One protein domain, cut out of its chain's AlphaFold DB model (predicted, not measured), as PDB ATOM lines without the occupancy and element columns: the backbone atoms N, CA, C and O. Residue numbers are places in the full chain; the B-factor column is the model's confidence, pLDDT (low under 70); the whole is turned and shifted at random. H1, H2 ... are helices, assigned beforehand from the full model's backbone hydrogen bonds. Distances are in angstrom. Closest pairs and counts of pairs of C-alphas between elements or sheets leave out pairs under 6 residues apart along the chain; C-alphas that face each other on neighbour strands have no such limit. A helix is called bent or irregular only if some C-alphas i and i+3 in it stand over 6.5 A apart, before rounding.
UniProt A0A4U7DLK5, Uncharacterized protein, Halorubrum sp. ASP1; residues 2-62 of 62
ATOM      1  N   ALA A   2     163.458 180.438 131.186       79.31
ATOM      2  CA  ALA A   2     164.854 180.859 131.399       79.31
ATOM      3  C   ALA A   2     165.012 182.356 131.747       79.31
ATOM      4  O   ALA A   2     165.729 182.695 132.681       79.31
ATOM      5  N   LEU A   3     164.292 183.244 131.052       78.12
ATOM      6  CA  LEU A   3     164.346 184.697 131.283       78.12
ATOM      7  C   LEU A   3     163.794 185.118 132.654       78.12
ATOM      8  O   LEU A   3     164.390 185.955 133.322       78.12
ATOM      9  N   SER A   4     162.688 184.514 133.097       79.25
ATOM     10  CA  SER A   4     162.096 184.803 134.408       79.25
ATOM     11  C   SER A   4     162.974 184.298 135.556       79.25
ATOM     12  O   SER A   4     163.147 185.003 136.545       79.25
ATOM     13  N   LEU A   5     163.590 183.119 135.404       83.12
ATOM     14  CA  LEU A   5     164.561 182.587 136.367       83.12
ATOM     15  C   LEU A   5     165.837 183.432 136.425       83.12
ATOM     16  O   LEU A   5     166.334 183.703 137.513       83.12
ATOM     17  N   PHE A   6     166.342 183.882 135.273       82.56
ATOM     18  CA  PHE A   6     167.491 184.780 135.206       82.56
ATOM     19  C   PHE A   6     167.191 186.126 135.873       82.56
ATOM     20  O   PHE A   6     167.968 186.574 136.712       82.56
ATOM     21  N   GLY A   7     166.051 186.748 135.561       79.69
ATOM     22  CA  GLY A   7     165.611 187.995 136.193       79.69
ATOM     23  C   GLY A   7     165.463 187.859 137.709       79.69
ATOM     24  O   GLY A   7     165.977 188.685 138.455       79.69
ATOM     25  N   PHE A   8     164.852 186.770 138.182       81.56
ATOM     26  CA  PHE A   8     164.761 186.483 139.612       81.56
ATOM     27  C   PHE A   8     166.151 186.321 140.242       81.56
ATOM     28  O   PHE A   8     166.498 187.058 141.159       81.56
ATOM     29  N   ALA A   9     166.994 185.432 139.715       84.38
ATOM     30  CA  ALA A   9     168.321 185.169 140.273       84.38
ATOM     31  C   ALA A   9     169.264 186.387 140.228       84.38
ATOM     32  O   ALA A   9     170.148 186.501 141.073       84.38
ATOM     33  N   SER A  10     169.085 187.293 139.264       81.56
ATOM     34  CA  SER A  10     169.912 188.497 139.106       81.56
ATOM     35  C   SER A  10     169.417 189.696 139.912       81.56
ATOM     36  O   SER A  10     170.239 190.484 140.364       81.56
ATOM     37  N   ILE A  11     168.110 189.853 140.132       81.25
ATOM     38  CA  ILE A  11     167.561 190.985 140.894       81.25
ATOM     39  C   ILE A  11     167.511 190.666 142.390       81.25
ATOM     40  O   ILE A  11     167.819 191.526 143.212       81.25
ATOM     41  N   TRP A  12     167.154 189.436 142.763       82.25
ATOM     42  CA  TRP A  12     166.847 189.081 144.152       82.25
ATOM     43  C   TRP A  12     168.017 189.245 145.136       82.25
ATOM     44  O   TRP A  12     167.786 189.766 146.226       82.25
ATOM     45  N   PRO A  13     169.268 188.869 144.794       88.88
ATOM     46  CA  PRO A  13     170.395 189.020 145.716       88.88
ATOM     47  C   PRO A  13     170.809 190.477 145.950       88.88
ATOM     48  O   PRO A  13     171.293 190.806 147.029       88.88
ATOM     49  N   TYR A  14     170.634 191.344 144.948       88.38
ATOM     50  CA  TYR A  14     171.146 192.719 144.976       88.38
ATOM     51  C   TYR A  14     170.063 193.757 145.302       88.38
ATOM     52  O   TYR A  14     170.363 194.787 145.899       88.38
ATOM     53  N   TYR A  15     168.803 193.480 144.958       86.62
ATOM     54  CA  TYR A  15     167.660 194.376 145.152       86.62
ATOM     55  C   TYR A  15     166.405 193.604 145.601       86.62
ATOM     56  O   TYR A  15     165.388 193.600 144.900       86.62
ATOM     57  N   PRO A  16     166.433 192.957 146.780       86.12
ATOM     58  CA  PRO A  16     165.356 192.075 147.235       86.12
ATOM     59  C   PRO A  16     164.026 192.808 147.441       86.12
ATOM     60  O   PRO A  16     162.976 192.283 147.082       86.12
ATOM     61  N   ALA A  17     164.052 194.039 147.963       90.56
ATOM     62  CA  ALA A  17     162.841 194.842 148.147       90.56
ATOM     63  C   ALA A  17     162.186 195.197 146.802       90.56
ATOM     64  O   ALA A  17     160.978 195.044 146.636       90.56
ATOM     65  N   THR A  18     162.995 195.605 145.823       87.25
ATOM     66  CA  THR A  18     162.538 195.895 144.460       87.25
ATOM     67  C   THR A  18     161.982 194.636 143.795       87.25
ATOM     68  O   THR A  18     160.882 194.670 143.251       87.25
ATOM     69  N   GLY A  19     162.690 193.506 143.897       86.31
ATOM     70  CA  GLY A  19     162.238 192.216 143.371       86.31
ATOM     71  C   GLY A  19     160.904 191.765 143.972       86.31
ATOM     72  O   GLY A  19     159.996 191.391 143.231       86.31
ATOM     73  N   ALA A  20     160.752 191.856 145.296       89.12
ATOM     74  CA  ALA A  20     159.507 191.527 145.984       89.12
ATOM     75  C   ALA A  20     158.355 192.455 145.571       89.12
ATOM     76  O   ALA A  20     157.248 191.982 145.319       89.12
ATOM     77  N   GLY A  21     158.624 193.757 145.436       91.75
ATOM     78  CA  GLY A  21     157.644 194.735 144.969       91.75
ATOM     79  C   GLY A  21     157.132 194.420 143.564       91.75
ATOM     80  O   GLY A  21     155.924 194.342 143.352       91.75
ATOM     81  N   PHE A  22     158.034 194.161 142.615       88.81
ATOM     82  CA  PHE A  22     157.645 193.800 141.249       88.81
ATOM     83  C   PHE A  22     156.916 192.459 141.174       88.81
ATOM     84  O   PHE A  22     155.941 192.349 140.435       88.81
ATOM     85  N   ALA A  23     157.339 191.457 141.950       89.88
ATOM     86  CA  ALA A  23     156.638 190.177 142.017       89.88
ATOM     87  C   ALA A  23     155.207 190.343 142.552       89.88
ATOM     88  O   ALA A  23     154.273 189.764 142.003       89.88
ATOM     89  N   PHE A  24     155.022 191.175 143.581       93.19
ATOM     90  CA  PHE A  24     153.706 191.463 144.141       93.19
ATOM     91  C   PHE A  24     152.808 192.226 143.157       93.19
ATOM     92  O   PHE A  24     151.666 191.829 142.946       93.19
ATOM     93  N   ILE A  25     153.324 193.268 142.498       93.44
ATOM     94  CA  ILE A  25     152.575 194.001 141.465       93.44
ATOM     95  C   ILE A  25     152.201 193.065 140.311       93.44
ATOM     96  O   ILE A  25     151.051 193.054 139.881       93.44
ATOM     97  N   GLY A  26     153.142 192.244 139.839       92.44
ATOM     98  CA  GLY A  26     152.888 191.262 138.786       92.44
ATOM     99  C   GLY A  26     151.805 190.252 139.172       92.44
ATOM    100  O   GLY A  26     150.971 189.909 138.339       92.44
ATOM    101  N   LEU A  27     151.763 189.832 140.441       94.69
ATOM    102  CA  LEU A  27     150.695 188.978 140.957       94.69
ATOM    103  C   LEU A  27     149.331 189.679 140.921       94.69
ATOM    104  O   LEU A  27     148.351 189.050 140.537       94.69
ATOM    105  N   LEU A  28     149.257 190.961 141.291       94.88
ATOM    106  CA  LEU A  28     148.009 191.729 141.220       94.88
ATOM    107  C   LEU A  28     147.517 191.885 139.777       94.88
ATOM    108  O   LEU A  28     146.329 191.720 139.533       94.88
ATOM    109  N   VAL A  29     148.422 192.145 138.829       94.69
ATOM    110  CA  VAL A  29     148.085 192.221 137.396       94.69
ATOM    111  C   VAL A  29     147.571 190.876 136.885       94.69
ATOM    112  O   VAL A  29     146.550 190.828 136.211       94.69
ATOM    113  N   ALA A  30     148.240 189.774 137.234       93.75
ATOM    114  CA  ALA A  30     147.794 188.441 136.837       93.75
ATOM    115  C   ALA A  30     146.443 188.069 137.470       93.75
ATOM    116  O   ALA A  30     145.617 187.427 136.830       93.75
ATOM    117  N   LEU A  31     146.208 188.470 138.723       93.12
ATOM    118  CA  LEU A  31     144.928 188.263 139.392       93.12
ATOM    119  C   LEU A  31     143.803 189.043 138.703       93.12
ATOM    120  O   LEU A  31     142.728 188.484 138.501       93.12
ATOM    121  N   ASP A  32     144.053 190.303 138.352       93.56
ATOM    122  CA  ASP A  32     143.121 191.141 137.596       93.56
ATOM    123  C   ASP A  32     142.732 190.459 136.274       93.56
ATOM    124  O   ASP A  32     141.557 190.190 136.052       93.56
ATOM    125  N   ASP A  33     143.717 190.032 135.481       92.50
ATOM    126  CA  ASP A  33     143.503 189.360 134.190       92.50
ATOM    127  C   ASP A  33     142.714 188.042 134.318       92.50
ATOM    128  O   ASP A  33     141.803 187.762 133.535       92.50
ATOM    129  N   VAL A  34     142.997 187.238 135.352       93.56
ATOM    130  CA  VAL A  34     142.234 186.009 135.630       93.56
ATOM    131  C   VAL A  34     140.781 186.329 135.982       93.56
ATOM    132  O   VAL A  34     139.881 185.628 135.524       93.56
ATOM    133  N   ILE A  35     140.524 187.363 136.788       91.88
ATOM    134  CA  ILE A  35     139.155 187.772 137.131       91.88
ATOM    135  C   ILE A  35     138.418 188.250 135.878       91.88
ATOM    136  O   ILE A  35     137.253 187.893 135.698       91.88
ATOM    137  N   GLU A  36     139.089 188.998 135.005       92.12
ATOM    138  CA  GLU A  36     138.524 189.469 133.738       92.12
ATOM    139  C   GLU A  36     138.123 188.301 132.833       92.12
ATOM    140  O   GLU A  36     137.022 188.276 132.293       92.12
ATOM    141  N   HIS A  37     138.975 187.283 132.709       90.50
ATOM    142  CA  HIS A  37     138.690 186.131 131.852       90.50
ATOM    143  C   HIS A  37     137.653 185.170 132.443       90.50
ATOM    144  O   HIS A  37     136.953 184.473 131.706       90.50
ATOM    145  N   MET A  38     137.561 185.101 133.771       93.56
ATOM    146  CA  MET A  38     136.662 184.177 134.465       93.56
ATOM    147  C   MET A  38     135.293 184.790 134.775       93.56
ATOM    148  O   MET A  38     134.367 184.055 135.126       93.56
ATOM    149  N   THR A  39     135.141 186.112 134.675       88.19
ATOM    150  CA  THR A  39     133.901 186.813 135.025       88.19
ATOM    151  C   THR A  39     133.468 187.780 133.923       88.19
ATOM    152  O   THR A  39     134.294 188.292 133.187       88.19
ATOM    153  N   PRO A  40     132.169 188.092 133.795       83.44
ATOM    154  CA  PRO A  40     131.694 189.076 132.821       83.44
ATOM    155  C   PRO A  40     131.928 190.535 133.264       83.44
ATOM    156  O   PRO A  40     131.375 191.452 132.655       83.44
ATOM    157  N   TYR A  41     132.668 190.770 134.352       83.69
ATOM    158  CA  TYR A  41     132.888 192.101 134.905       83.69
ATOM    159  C   TYR A  41     134.196 192.690 134.379       83.69
ATOM    160  O   TYR A  41     135.240 192.054 134.465       83.69
ATOM    161  N   SER A  42     134.148 193.937 133.903       84.69
ATOM    162  CA  SER A  42     135.363 194.696 133.598       84.69
ATOM    163  C   SER A  42     136.204 194.880 134.855       84.69
ATOM    164  O   SER A  42     135.705 195.348 135.886       84.69
ATOM    165  N   THR A  43     137.486 194.567 134.744       91.25
ATOM    166  CA  THR A  43     138.443 194.711 135.832       91.25
ATOM    167  C   THR A  43     139.084 196.100 135.844       91.25
ATOM    168  O   THR A  43     139.001 196.856 134.867       91.25
ATOM    169  N   PRO A  44     139.680 196.512 136.977       90.25
ATOM    170  CA  PRO A  44     140.404 197.772 137.083       90.25
ATOM    171  C   PRO A  44     141.373 198.063 135.930       90.25
ATOM    172  O   PRO A  44     141.403 199.202 135.455       90.25
ATOM    173  N   LEU A  45     142.142 197.075 135.458       89.94
ATOM    174  CA  LEU A  45     143.139 197.299 134.407       89.94
ATOM    175  C   LEU A  45     142.488 197.531 133.031       89.94
ATOM    176  O   LEU A  45     142.899 198.444 132.310       89.94
ATOM    177  N   ASP A  46     141.402 196.819 132.725       87.75
ATOM    178  CA  ASP A  46     140.571 197.034 131.531       87.75
ATOM    179  C   ASP A  46     139.962 198.451 131.499       87.75
ATOM    180  O   ASP A  46     139.968 199.149 130.478       87.75
ATOM    181  N   LEU A  47     139.506 198.948 132.654       91.94
ATOM    182  CA  LEU A  47     138.991 200.314 132.771       91.94
ATOM    183  C   LEU A  47     140.070 201.369 132.515       91.94
ATOM    184  O   LEU A  47     139.790 202.373 131.852       91.94
ATOM    185  N   VAL A  48     141.286 201.159 133.026       93.25
ATOM    186  CA  VAL A  48     142.428 202.050 132.766       93.25
ATOM    187  C   VAL A  48     142.761 202.062 131.276       93.25
ATOM    188  O   VAL A  48     142.933 203.139 130.695       93.25
ATOM    189  N   TRP A  49     142.781 200.893 130.634       92.38
ATOM    190  CA  TRP A  49     143.027 200.784 129.201       92.38
ATOM    191  C   TRP A  49     141.987 201.558 128.385       92.38
ATOM    192  O   TRP A  49     142.339 202.475 127.642       92.38
ATOM    193  N   LYS A  50     140.699 201.253 128.574       93.25
ATOM    194  CA  LYS A  50     139.596 201.830 127.788       93.25
ATOM    195  C   LYS A  50     139.428 203.334 127.991       93.25
ATOM    196  O   LYS A  50     139.086 204.040 127.044       93.25
ATOM    197  N   LYS A  51     139.625 203.834 129.215       94.50
ATOM    198  CA  LYS A  51     139.333 205.239 129.550       94.50
ATOM    199  C   LYS A  51     140.524 206.174 129.405       94.50
ATOM    200  O   LYS A  51     140.311 207.368 129.221       94.50
ATOM    201  N   VAL A  52     141.747 205.664 129.532       94.19
ATOM    202  CA  VAL A  52     142.949 206.506 129.581       94.19
ATOM    203  C   VAL A  52     143.899 206.158 128.451       94.19
ATOM    204  O   VAL A  52     144.196 207.016 127.628       94.19
ATOM    205  N   ILE A  53     144.361 204.911 128.381       94.88
ATOM    206  CA  ILE A  53     145.461 204.549 127.480       94.88
ATOM    207  C   ILE A  53     145.013 204.545 126.017       94.88
ATOM    208  O   ILE A  53     145.618 205.222 125.190       94.88
ATOM    209  N   TYR A  54     143.919 203.853 125.707       94.62
ATOM    210  CA  TYR A  54     143.380 203.753 124.354       94.62
ATOM    211  C   TYR A  54     143.085 205.117 123.695       94.62
ATOM    212  O   TYR A  54     143.575 205.353 122.590       94.62
ATOM    213  N   PRO A  55     142.374 206.066 124.341       96.19
ATOM    214  CA  PRO A  55     142.139 207.374 123.732       96.19
ATOM    215  C   PRO A  55     143.410 208.224 123.594       96.19
ATOM    216  O   PRO A  55     143.457 209.084 122.719       96.19
ATOM    217  N   ILE A  56     144.433 208.020 124.432       96.12
ATOM    218  CA  ILE A  56     145.729 208.701 124.271       96.12
ATOM    219  C   ILE A  56     146.458 208.169 123.038       96.12
ATOM    220  O   ILE A  56     146.962 208.972 122.260       96.12
ATOM    221  N   ILE A  57     146.486 206.847 122.842       96.25
ATOM    222  CA  ILE A  57     147.114 206.222 121.669       96.25
ATOM    223  C   ILE A  57     146.463 206.738 120.385       96.25
ATOM    224  O   ILE A  57     147.172 207.221 119.510       96.25
ATOM    225  N   LEU A  58     145.127 206.746 120.320       96.00
ATOM    226  CA  LEU A  58     144.404 207.252 119.150       96.00
ATOM    227  C   LEU A  58     144.782 208.697 118.794       96.00
ATOM    228  O   LEU A  58     144.939 209.007 117.625       96.00
ATOM    229  N   ARG A  59     144.987 209.570 119.788       95.31
ATOM    230  CA  ARG A  59     145.420 210.961 119.553       95.31
ATOM    231  C   ARG A  59     146.862 211.095 119.066       95.31
ATOM    232  O   ARG A  59     147.215 212.148 118.556       95.31
ATOM    233  N   ILE A  60     147.712 210.107 119.339       95.88
ATOM    234  CA  ILE A  60     149.118 210.102 118.906       95.88
ATOM    235  C   ILE A  60     149.239 209.537 117.486       95.88
ATOM    236  O   ILE A  60     150.168 209.900 116.770       95.88
ATOM    237  N   GLU A  61     148.337 208.634 117.100       93.25
ATOM    238  CA  GLU A  61     148.327 207.980 115.786       93.25
ATOM    239  C   GLU A  61     147.631 208.799 114.677       93.25
ATOM    240  O   GLU A  61     147.788 208.454 113.504       93.25
ATOM    241  N   GLU A  62     146.894 209.861 115.026       73.56
ATOM    242  CA  GLU A  62     146.349 210.881 114.102       73.56
ATOM    243  C   GLU A  62     147.423 211.854 113.580       73.56
ATOM    244  O   GLU A  62     147.382 212.163 112.364       73.56
TER     245      GLU A  62
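What this domain is: This is residues 2 to 62 of the 62 residues of an uncharacterized protein of Halorubrum sp. ASP1 (UniProt A0A4U7DLK5). One long helix, H2, makes the length of an open, three-armed chain: H1 folds back from the first end of H2 as a V, and the bent helix H3 sets off from near its other end at a large angle. The middle is empty and contacts are few; residues 47 to 62 stick out. The printed part has 61 residues with three named helices, in the order H1, H2, H3, and no named strand; its class is all helix. It is only just extended, close to loose, with a radius of gyration of the C-alphas of 16.0 A and spans of 43 by 33 by 22 A.

How they stand to each other: The longest helix is H2, residues 16 to 38. H1, residues 2 to 11, only just touches H2, with 3 pairs of C-alphas within 8 A; the closest are those of Ile 11 and Gly 19, 6.0 A apart. H2 touches H1 with residues 18 to 19 alone. The two run opposite ways at a steep tilt of 39 degrees and form a helical hairpin. H3, residues 44 to 61, was assigned as one helix by its hydrogen bonds but is bent: C-alphas 51 and 54 are 6.8 A apart. Its arms, H3a at residues 44 to 51 and H3b at residues 54 to 61, stand at a steep tilt of 43 degrees. H3a touches H2, at residues 29 to 33 of H2 alone; the closest C-alphas, of Asp 32 and Leu 45, are 6.9 A apart, and the lines are about perpendicular at 74 degrees. H3b is apart from H1 and H2. In H1, H2, H3a and H3b every O i to N i+4 pair is within hydrogen-bond range.

Where its parts are: H2 is 32.4 A long, from C-alpha 16 at (165.356, 192.075, 147.235) to C-alpha 38 at (136.662, 184.177, 134.465). H1 measures 14.1 A, H3a 10.7 A and H3b 10.8 A, ending at C-alpha 61, (148.327, 207.980, 115.786).

The domain as a whole: The C-alphas farthest apart, of Pro 13 and Glu 62, are 45.3 A apart. The printed part has no cut, and both links are tight. Mean pLDDT of the printed part is 89.4; no printed residue is under 70.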